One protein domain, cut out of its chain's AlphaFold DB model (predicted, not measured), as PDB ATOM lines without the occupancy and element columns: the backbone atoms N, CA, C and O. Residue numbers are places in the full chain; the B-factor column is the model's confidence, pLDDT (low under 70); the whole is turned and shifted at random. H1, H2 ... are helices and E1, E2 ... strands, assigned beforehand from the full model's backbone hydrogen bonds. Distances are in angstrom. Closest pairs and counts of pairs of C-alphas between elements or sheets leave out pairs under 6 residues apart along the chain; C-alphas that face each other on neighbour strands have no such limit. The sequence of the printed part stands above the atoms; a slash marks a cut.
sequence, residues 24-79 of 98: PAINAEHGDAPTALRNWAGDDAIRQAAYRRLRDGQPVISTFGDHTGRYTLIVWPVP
ATOM      1  N   PRO A  24     -23.533   8.896  30.750       70.38
ATOM      2  CA  PRO A  24     -23.125   9.863  29.725       70.38
ATOM      3  C   PRO A  24     -21.636   9.796  29.356       70.38
ATOM      4  O   PRO A  24     -21.286   9.986  28.195       70.38
ATOM      5  N   ALA A  25     -20.771   9.476  30.325       72.12
ATOM      6  CA  ALA A  25     -19.335   9.302  30.109       72.12
ATOM      7  C   ALA A  25     -19.023   8.165  29.120       72.12
ATOM      8  O   ALA A  25     -18.193   8.325  28.231       72.12
ATOM      9  N   ILE A  26     -19.758   7.053  29.207       68.31
ATOM     10  CA  ILE A  26     -19.576   5.893  28.328       68.31
ATOM     11  C   ILE A  26     -19.975   6.242  26.885       68.31
ATOM     12  O   ILE A  26     -19.266   5.875  25.949       68.31
ATOM     13  N   ASN A  27     -21.055   7.009  26.702       66.12
ATOM     14  CA  ASN A  27     -21.481   7.486  25.381       66.12
ATOM     15  C   ASN A  27     -20.495   8.490  24.768       66.12
ATOM     16  O   ASN A  27     -20.273   8.464  23.559       66.12
ATOM     17  N   ALA A  28     -19.898   9.368  25.579       67.94
ATOM     18  CA  ALA A  28     -18.910  10.335  25.102       67.94
ATOM     19  C   ALA A  28     -17.622   9.656  24.603       67.94
ATOM     20  O   ALA A  28     -17.030  10.110  23.628       67.94
ATOM     21  N   GLU A  29     -17.213   8.560  25.245       73.06
ATOM     22  CA  GLU A  29     -16.009   7.804  24.882       73.06
ATOM     23  C   GLU A  29     -16.216   6.871  23.680       73.06
ATOM     24  O   GLU A  29     -15.321   6.734  22.847       73.06
ATOM     25  N   HIS A  30     -17.386   6.233  23.572       71.31
ATOM     26  CA  HIS A  30     -17.617   5.152  22.603       71.31
ATOM     27  C   HIS A  30     -18.505   5.554  21.418       71.31
ATOM     28  O   HIS A  30     -18.582   4.819  20.433       71.31
ATOM     29  N   GLY A  31     -19.147   6.722  21.485       77.12
ATOM     30  CA  GLY A  31     -20.114   7.177  20.495       77.12
ATOM     31  C   GLY A  31     -21.506   6.568  20.682       77.12
ATOM     32  O   GLY A  31     -21.742   5.693  21.515       77.12
ATOM     33  N   ASP A  32     -22.447   7.070  19.887       83.44
ATOM     34  CA  ASP A  32     -23.846   6.642  19.851       83.44
ATOM     35  C   ASP A  32     -24.170   6.197  18.417       83.44
ATOM     36  O   ASP A  32     -24.358   7.028  17.520       83.44
ATOM     37  N   ALA A  33     -24.172   4.878  18.190       86.12
ATOM     38  CA  ALA A  33     -24.359   4.275  16.873       86.12
ATOM     39  C   ALA A  33     -25.684   4.697  16.210       86.12
ATOM     40  O   ALA A  33     -25.642   5.115  15.047       86.12
ATOM     41  N   PRO A  34     -26.844   4.664  16.902       83.75
ATOM     42  CA  PRO A  34     -28.081   5.256  16.397       83.75
ATOM     43  C   PRO A  34     -27.932   6.713  15.950       83.75
ATOM     44  O   PRO A  34     -28.345   7.060  14.843       83.75
ATOM     45  N   THR A  35     -27.320   7.576  16.764       84.50
ATOM     46  CA  THR A  35     -27.137   8.994  16.401       84.50
ATOM     47  C   THR A  35     -26.205   9.166  15.206       84.50
ATOM     48  O   THR A  35     -26.528   9.917  14.285       84.50
ATOM     49  N   ALA A  36     -25.104   8.418  15.146       87.19
ATOM     50  CA  ALA A  36     -24.197   8.426  14.003       87.19
ATOM     51  C   ALA A  36     -24.892   7.971  12.706       87.19
ATOM     52  O   ALA A  36     -24.690   8.581  11.656       87.19
ATOM     53  N   LEU A  37     -25.761   6.956  12.777       88.25
ATOM     54  CA  LEU A  37     -26.561   6.500  11.638       88.25
ATOM     55  C   LEU A  37     -27.581   7.558  11.188       88.25
ATOM     56  O   LEU A  37     -27.725   7.787   9.987       88.25
ATOM     57  N   ARG A  38     -28.266   8.234  12.125       86.94
ATOM     58  CA  ARG A  38     -29.196   9.332  11.794       86.94
ATOM     59  C   ARG A  38     -28.462  10.498  11.126       86.94
ATOM     60  O   ARG A  38     -28.931  10.990  10.105       86.94
ATOM     61  N   ASN A  39     -27.295  10.881  11.644       88.56
ATOM     62  CA  ASN A  39     -26.463  11.932  11.053       88.56
ATOM     63  C   ASN A  39     -25.988  11.548   9.646       88.56
ATOM     64  O   ASN A  39     -26.115  12.341   8.721       88.56
ATOM     65  N   TRP A  40     -25.524  10.309   9.461       90.75
ATOM     66  CA  TRP A  40     -25.147   9.777   8.149       90.75
ATOM     67  C   TRP A  40     -26.309   9.820   7.144       90.75
ATOM     68  O   TRP A  40     -26.109  10.179   5.986       90.75
ATOM     69  N   ALA A  41     -27.529   9.487   7.578       87.44
ATOM     70  CA  ALA A  41     -28.719   9.510   6.725       87.44
ATOM     71  C   ALA A  41     -29.225  10.934   6.425       87.44
ATOM     72  O   ALA A  41     -29.822  11.165   5.369       87.44
ATOM     73  N   GLY A  42     -29.018  11.868   7.358       88.75
ATOM     74  CA  GLY A  42     -29.403  13.274   7.240       88.75
ATOM     75  C   GLY A  42     -28.413  14.135   6.452       88.75
ATOM     76  O   GLY A  42     -28.782  15.222   6.017       88.75
ATOM     77  N   ASP A  43     -27.184  13.664   6.243       94.44
ATOM     78  CA  ASP A  43     -26.157  14.380   5.491       94.44
ATOM     79  C   ASP A  43     -26.373  14.237   3.972       94.44
ATOM     80  O   ASP A  43     -26.283  13.152   3.384       94.44
ATOM     81  N   ASP A  44     -26.646  15.364   3.314       94.81
ATOM     82  CA  ASP A  44     -26.916  15.418   1.878       94.81
ATOM     83  C   ASP A  44     -25.707  15.020   1.017       94.81
ATOM     84  O   ASP A  44     -25.877  14.390  -0.033       94.81
ATOM     85  N   ALA A  45     -24.483  15.348   1.442       94.56
ATOM     86  CA  ALA A  45     -23.269  15.024   0.700       94.56
ATOM     87  C   ALA A  45     -22.992  13.517   0.747       94.56
ATOM     88  O   ALA A  45     -22.724  12.898  -0.291       94.56
ATOM     89  N   ILE A  46     -23.136  12.910   1.928       92.00
ATOM     90  CA  ILE A  46     -23.053  11.461   2.119       92.00
ATOM     91  C   ILE A  46     -24.138  10.760   1.302       92.00
ATOM     92  O   ILE A  46     -23.833   9.828   0.551       92.00
ATOM     93  N   ARG A  47     -25.388  11.234   1.376       91.00
ATOM     94  CA  ARG A  47     -26.506  10.663   0.612       91.00
ATOM     95  C   ARG A  47     -26.241  10.709  -0.890       91.00
ATOM     96  O   ARG A  47     -26.448   9.713  -1.585       91.00
ATOM     97  N   GLN A  48     -25.745  11.834  -1.398       94.38
ATOM     98  CA  GLN A  48     -25.438  11.992  -2.817       94.38
ATOM     99  C   GLN A  48     -24.278  11.090  -3.266       94.38
ATOM    100  O   GLN A  48     -24.319  10.538  -4.371       94.38
ATOM    101  N   ALA A  49     -23.252  10.918  -2.431       94.12
ATOM    102  CA  ALA A  49     -22.145  10.004  -2.699       94.12
ATOM    103  C   ALA A  49     -22.608   8.537  -2.700       94.12
ATOM    104  O   ALA A  49     -22.283   7.791  -3.627       94.12
ATOM    105  N   ALA A  50     -23.418   8.142  -1.715       92.88
ATOM    106  CA  ALA A  50     -24.018   6.814  -1.633       92.88
ATOM    107  C   ALA A  50     -24.891   6.516  -2.862       92.88
ATOM    108  O   ALA A  50     -24.748   5.461  -3.478       92.88
ATOM    109  N   TYR A  51     -25.724   7.475  -3.280       91.62
ATOM    110  CA  TYR A  51     -26.544   7.347  -4.485       91.62
ATOM    111  C   TYR A  51     -25.701   7.102  -5.740       91.62
ATOM    112  O   TYR A  51     -26.021   6.209  -6.519       91.62
ATOM    113  N   ARG A  52     -24.612   7.861  -5.935       94.12
ATOM    114  CA  ARG A  52     -23.719   7.671  -7.092       94.12
ATOM    115  C   ARG A  52     -23.125   6.264  -7.106       94.12
ATOM    116  O   ARG A  52     -23.217   5.599  -8.128       94.12
ATOM    117  N   ARG A  53     -22.619   5.774  -5.967       94.56
ATOM    118  CA  ARG A  53     -22.089   4.402  -5.864       94.56
ATOM    119  C   ARG A  53     -23.142   3.364  -6.247       94.56
ATOM    120  O   ARG A  53     -22.865   2.522  -7.092       94.56
ATOM    121  N   LEU A  54     -24.348   3.471  -5.689       92.88
ATOM    122  CA  LEU A  54     -25.439   2.543  -5.995       92.88
ATOM    123  C   LEU A  54     -25.845   2.600  -7.471       92.88
ATOM    124  O   LEU A  54     -26.037   1.558  -8.093       92.88
ATOM    125  N   ARG A  55     -25.943   3.804  -8.047       90.62
ATOM    126  CA  ARG A  55     -26.234   4.001  -9.473       90.62
ATOM    127  C   ARG A  55     -25.182   3.341 -10.360       90.62
ATOM    128  O   ARG A  55     -25.531   2.744 -11.372       90.62
ATOM    129  N   ASP A  56     -23.922   3.413  -9.953       92.31
ATOM    130  CA  ASP A  56     -22.792   2.839 -10.679       92.31
ATOM    131  C   ASP A  56     -22.611   1.330 -10.369       92.31
ATOM    132  O   ASP A  56     -21.594   0.725 -10.708       92.31
ATOM    133  N   GLY A  57     -23.597   0.700  -9.715       92.69
ATOM    134  CA  GLY A  57     -23.612  -0.736  -9.425       92.69
ATOM    135  C   GLY A  57     -22.723  -1.156  -8.252       92.69
ATOM    136  O   GLY A  57     -22.523  -2.349  -8.034       92.69
ATOM    137  N   GLN A  58     -22.201  -0.204  -7.480       94.69
ATOM    138  CA  GLN A  58     -21.339  -0.464  -6.331       94.69
ATOM    139  C   GLN A  58     -22.137  -0.480  -5.021       94.69
ATOM    140  O   GLN A  58     -23.000   0.378  -4.813       94.69
ATOM    141  N   PRO A  59     -21.836  -1.405  -4.092       94.69
ATOM    142  CA  PRO A  59     -22.452  -1.398  -2.774       94.69
ATOM    143  C   PRO A  59     -22.019  -0.183  -1.948       94.69
ATOM    144  O   PRO A  59     -20.936   0.387  -2.127       94.69
ATOM    145  N   VAL A  60     -22.862   0.165  -0.979       94.81
ATOM    146  CA  VAL A  60     -22.556   1.126   0.085       94.81
ATOM    147  C   VAL A  60     -22.464   0.358   1.396       94.81
ATOM    148  O   VAL A  60     -23.392  -0.359   1.762       94.81
ATOM    149  N   ILE A  61     -21.333   0.497   2.085       94.88
ATOM    150  CA  ILE A  61     -21.053  -0.154   3.367       94.88
ATOM    151  C   ILE A  61     -20.706   0.942   4.369       94.88
ATOM    152  O   ILE A  61     -19.894   1.821   4.074       94.88
ATOM    153  N   SER A  62     -21.330   0.928   5.542       92.81
ATOM    154  CA  SER A  62     -21.041   1.877   6.622       92.81
ATOM    155  C   SER A  62     -21.140   1.176   7.968       92.81
ATOM    156  O   SER A  62     -22.068   0.404   8.195       92.81
ATOM    157  N   THR A  63     -20.174   1.425   8.851       93.50
ATOM    158  CA  THR A  63     -20.107   0.814  10.182       93.50
ATOM    159  C   THR A  63     -20.215   1.895  11.247       93.50
ATOM    160  O   THR A  63     -19.513   2.901  11.179       93.50
ATOM    161  N   PHE A  64     -21.061   1.652  12.238       90.81
ATOM    162  CA  PHE A  64     -21.355   2.524  13.369       90.81
ATOM    163  C   PHE A  64     -20.999   1.779  14.654       90.81
ATOM    164  O   PHE A  64     -21.181   0.564  14.725       90.81
ATOM    165  N   GLY A  65     -20.453   2.475  15.644       88.44
ATOM    166  CA  GLY A  65     -20.050   1.883  16.917       88.44
ATOM    167  C   GLY A  65     -20.681   2.608  18.093       88.44
ATOM    168  O   GLY A  65     -20.957   3.804  18.001       88.44
ATOM    169  N   ASP A  66     -20.913   1.861  19.163       87.62
ATOM    170  CA  ASP A  66     -21.218   2.375  20.492       87.62
ATOM    171  C   ASP A  66     -20.524   1.508  21.557       87.62
ATOM    172  O   ASP A  66     -19.702   0.639  21.254       87.62
ATOM    173  N   HIS A  67     -20.855   1.747  22.822       82.12
ATOM    174  CA  HIS A  67     -20.310   1.021  23.968       82.12
ATOM    175  C   HIS A  67     -20.704  -0.466  24.037       82.12
ATOM    176  O   HIS A  67     -20.124  -1.208  24.827       82.12
ATOM    177  N   THR A  68     -21.683  -0.913  23.249       83.75
ATOM    178  CA  THR A  68     -22.123  -2.315  23.197       83.75
ATOM    179  C   THR A  68     -21.498  -3.080  22.038       83.75
ATOM    180  O   THR A  68     -21.314  -4.297  22.133       83.75
ATOM    181  N   GLY A  69     -21.131  -2.396  20.952       85.88
ATOM    182  CA  GLY A  69     -20.482  -3.048  19.826       85.88
ATOM    183  C   GLY A  69     -20.468  -2.235  18.538       85.88
ATOM    184  O   GLY A  69     -20.496  -1.007  18.527       85.88
ATOM    185  N   ARG A  70     -20.361  -2.959  17.418       90.56
ATOM    186  CA  ARG A  70     -20.284  -2.389  16.068       90.56
ATOM    187  C   ARG A  70     -21.384  -2.953  15.182       90.56
ATOM    188  O   ARG A  70     -21.555  -4.165  15.079       90.56
ATOM    189  N   TYR A  71     -22.052  -2.058  14.474       89.56
ATOM    190  CA  TYR A  71     -23.168  -2.331  13.583       89.56
ATOM    191  C   TYR A  71     -22.787  -1.927  12.167       89.56
ATOM    192  O   TYR A  71     -22.292  -0.823  11.956       89.56
ATOM    193  N   THR A  72     -23.033  -2.787  11.185       92.81
ATOM    194  CA  THR A  72     -22.702  -2.495   9.784       92.81
ATOM    195  C   THR A  72     -23.964  -2.494   8.931       92.81
ATOM    196  O   THR A  72     -24.670  -3.496   8.859       92.81
ATOM    197  N   LEU A  73     -24.223  -1.373   8.258       90.69
ATOM    198  CA  LEU A  73     -25.222  -1.239   7.204       90.69
ATOM    199  C   LEU A  73     -24.574  -1.570   5.857       90.69
ATOM    200  O   LEU A  73     -23.565  -0.970   5.486       90.69
ATOM    201  N   ILE A  74     -25.178  -2.499   5.118       93.25
ATOM    202  CA  ILE A  74     -24.759  -2.879   3.766       93.25
ATOM    203  C   ILE A  74     -25.954  -2.718   2.831       93.25
ATOM    204  O   ILE A  74     -27.002  -3.321   3.053       93.25
ATOM    205  N   VAL A  75     -25.789  -1.925   1.774       92.12
ATOM    206  CA  VAL A  75     -26.807  -1.700   0.742       92.12
ATOM    207  C   VAL A  75     -26.249  -2.129  -0.606       92.12
ATOM    208  O   VAL A  75     -25.228  -1.608  -1.056       92.12
ATOM    209  N   TRP A  76     -26.940  -3.066  -1.253       92.50
ATOM    210  CA  TRP A  76     -26.597  -3.564  -2.582       92.50
ATOM    211  C   TRP A  76     -27.545  -2.988  -3.635       92.50
ATOM    212  O   TRP A  76     -28.761  -2.996  -3.422       92.50
ATOM    213  N   PRO A  77     -27.031  -2.517  -4.782       89.50
ATOM    214  CA  PRO A  77     -27.884  -2.149  -5.899       89.50
ATOM    215  C   PRO A  77     -28.498  -3.411  -6.514       89.50
ATOM    216  O   PRO A  77     -27.792  -4.345  -6.891       89.50
ATOM    217  N   VAL A  78     -29.828  -3.440  -6.612       83.62
ATOM    218  CA  VAL A  78     -30.559  -4.524  -7.277       83.62
ATOM    219  C   VAL A  78     -30.847  -4.092  -8.714       83.62
ATOM    220  O   VAL A  78     -31.402  -3.008  -8.910       83.62
ATOM    221  N   PRO A  79     -30.506  -4.902  -9.731       73.62
ATOM    222  CA  PRO A  79     -30.870  -4.600 -11.107       73.62
ATOM    223  C   PRO A  79     -32.394  -4.640 -11.249       73.62
ATOM    224  O   PRO A  79     -33.011  -5.706 -11.258       73.62
TER     225      PRO A  79
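This is residues 24 to 79 of the 98 residues of an uncharacterized protein of Streptomyces jumonjinensis (UniProt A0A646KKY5). The long hairpin E1 and E2 makes one side of a triangle; H2 and H3 form a V opening toward E1, its corner, residues 42 to 48, standing free, and H1 extends beyond H2. The 56 printed residues run H1, H2, H3, E1, E2, class mixed, sheet antiparallel. The whole is loose, radius of gyration of the C-alphas 13.4 A, spanning 44 by 21 by 11 A.

Find C-alpha 24 at (-23.125, 9.863, 29.725), beginning H1, residues 24 to 30. H2 takes 33 to 42, H3 44 to 55, 16.1 A. E1, 60 to 65, runs 17.0 A; E2, 70 to 75, 16.7 A, ending at (-26.807, -1.700, 0.742).

Between E1 and E2, antiparallel at 164 degrees, look for N 62 and O 73, 2.9 A, within hydrogen-bond range, as is every O i to N i+4 pair in H1, H2 and H3. H2 and H3 only just touch, with 3 pairs of C-alphas within 8 A, only at the corner, about perpendicular at 82 degrees; closest are C-alphas Trp 40 and Ile 46, 6.6 A. Closest C-alphas to E1 are Ala 33 of H2 to Gly 65, 4.9 A, and Ala 50 of H3 to Val 60, 6.1 A.

The printed part has no cut, its links are tight, and residues 26 to 28 are under pLDDT 70.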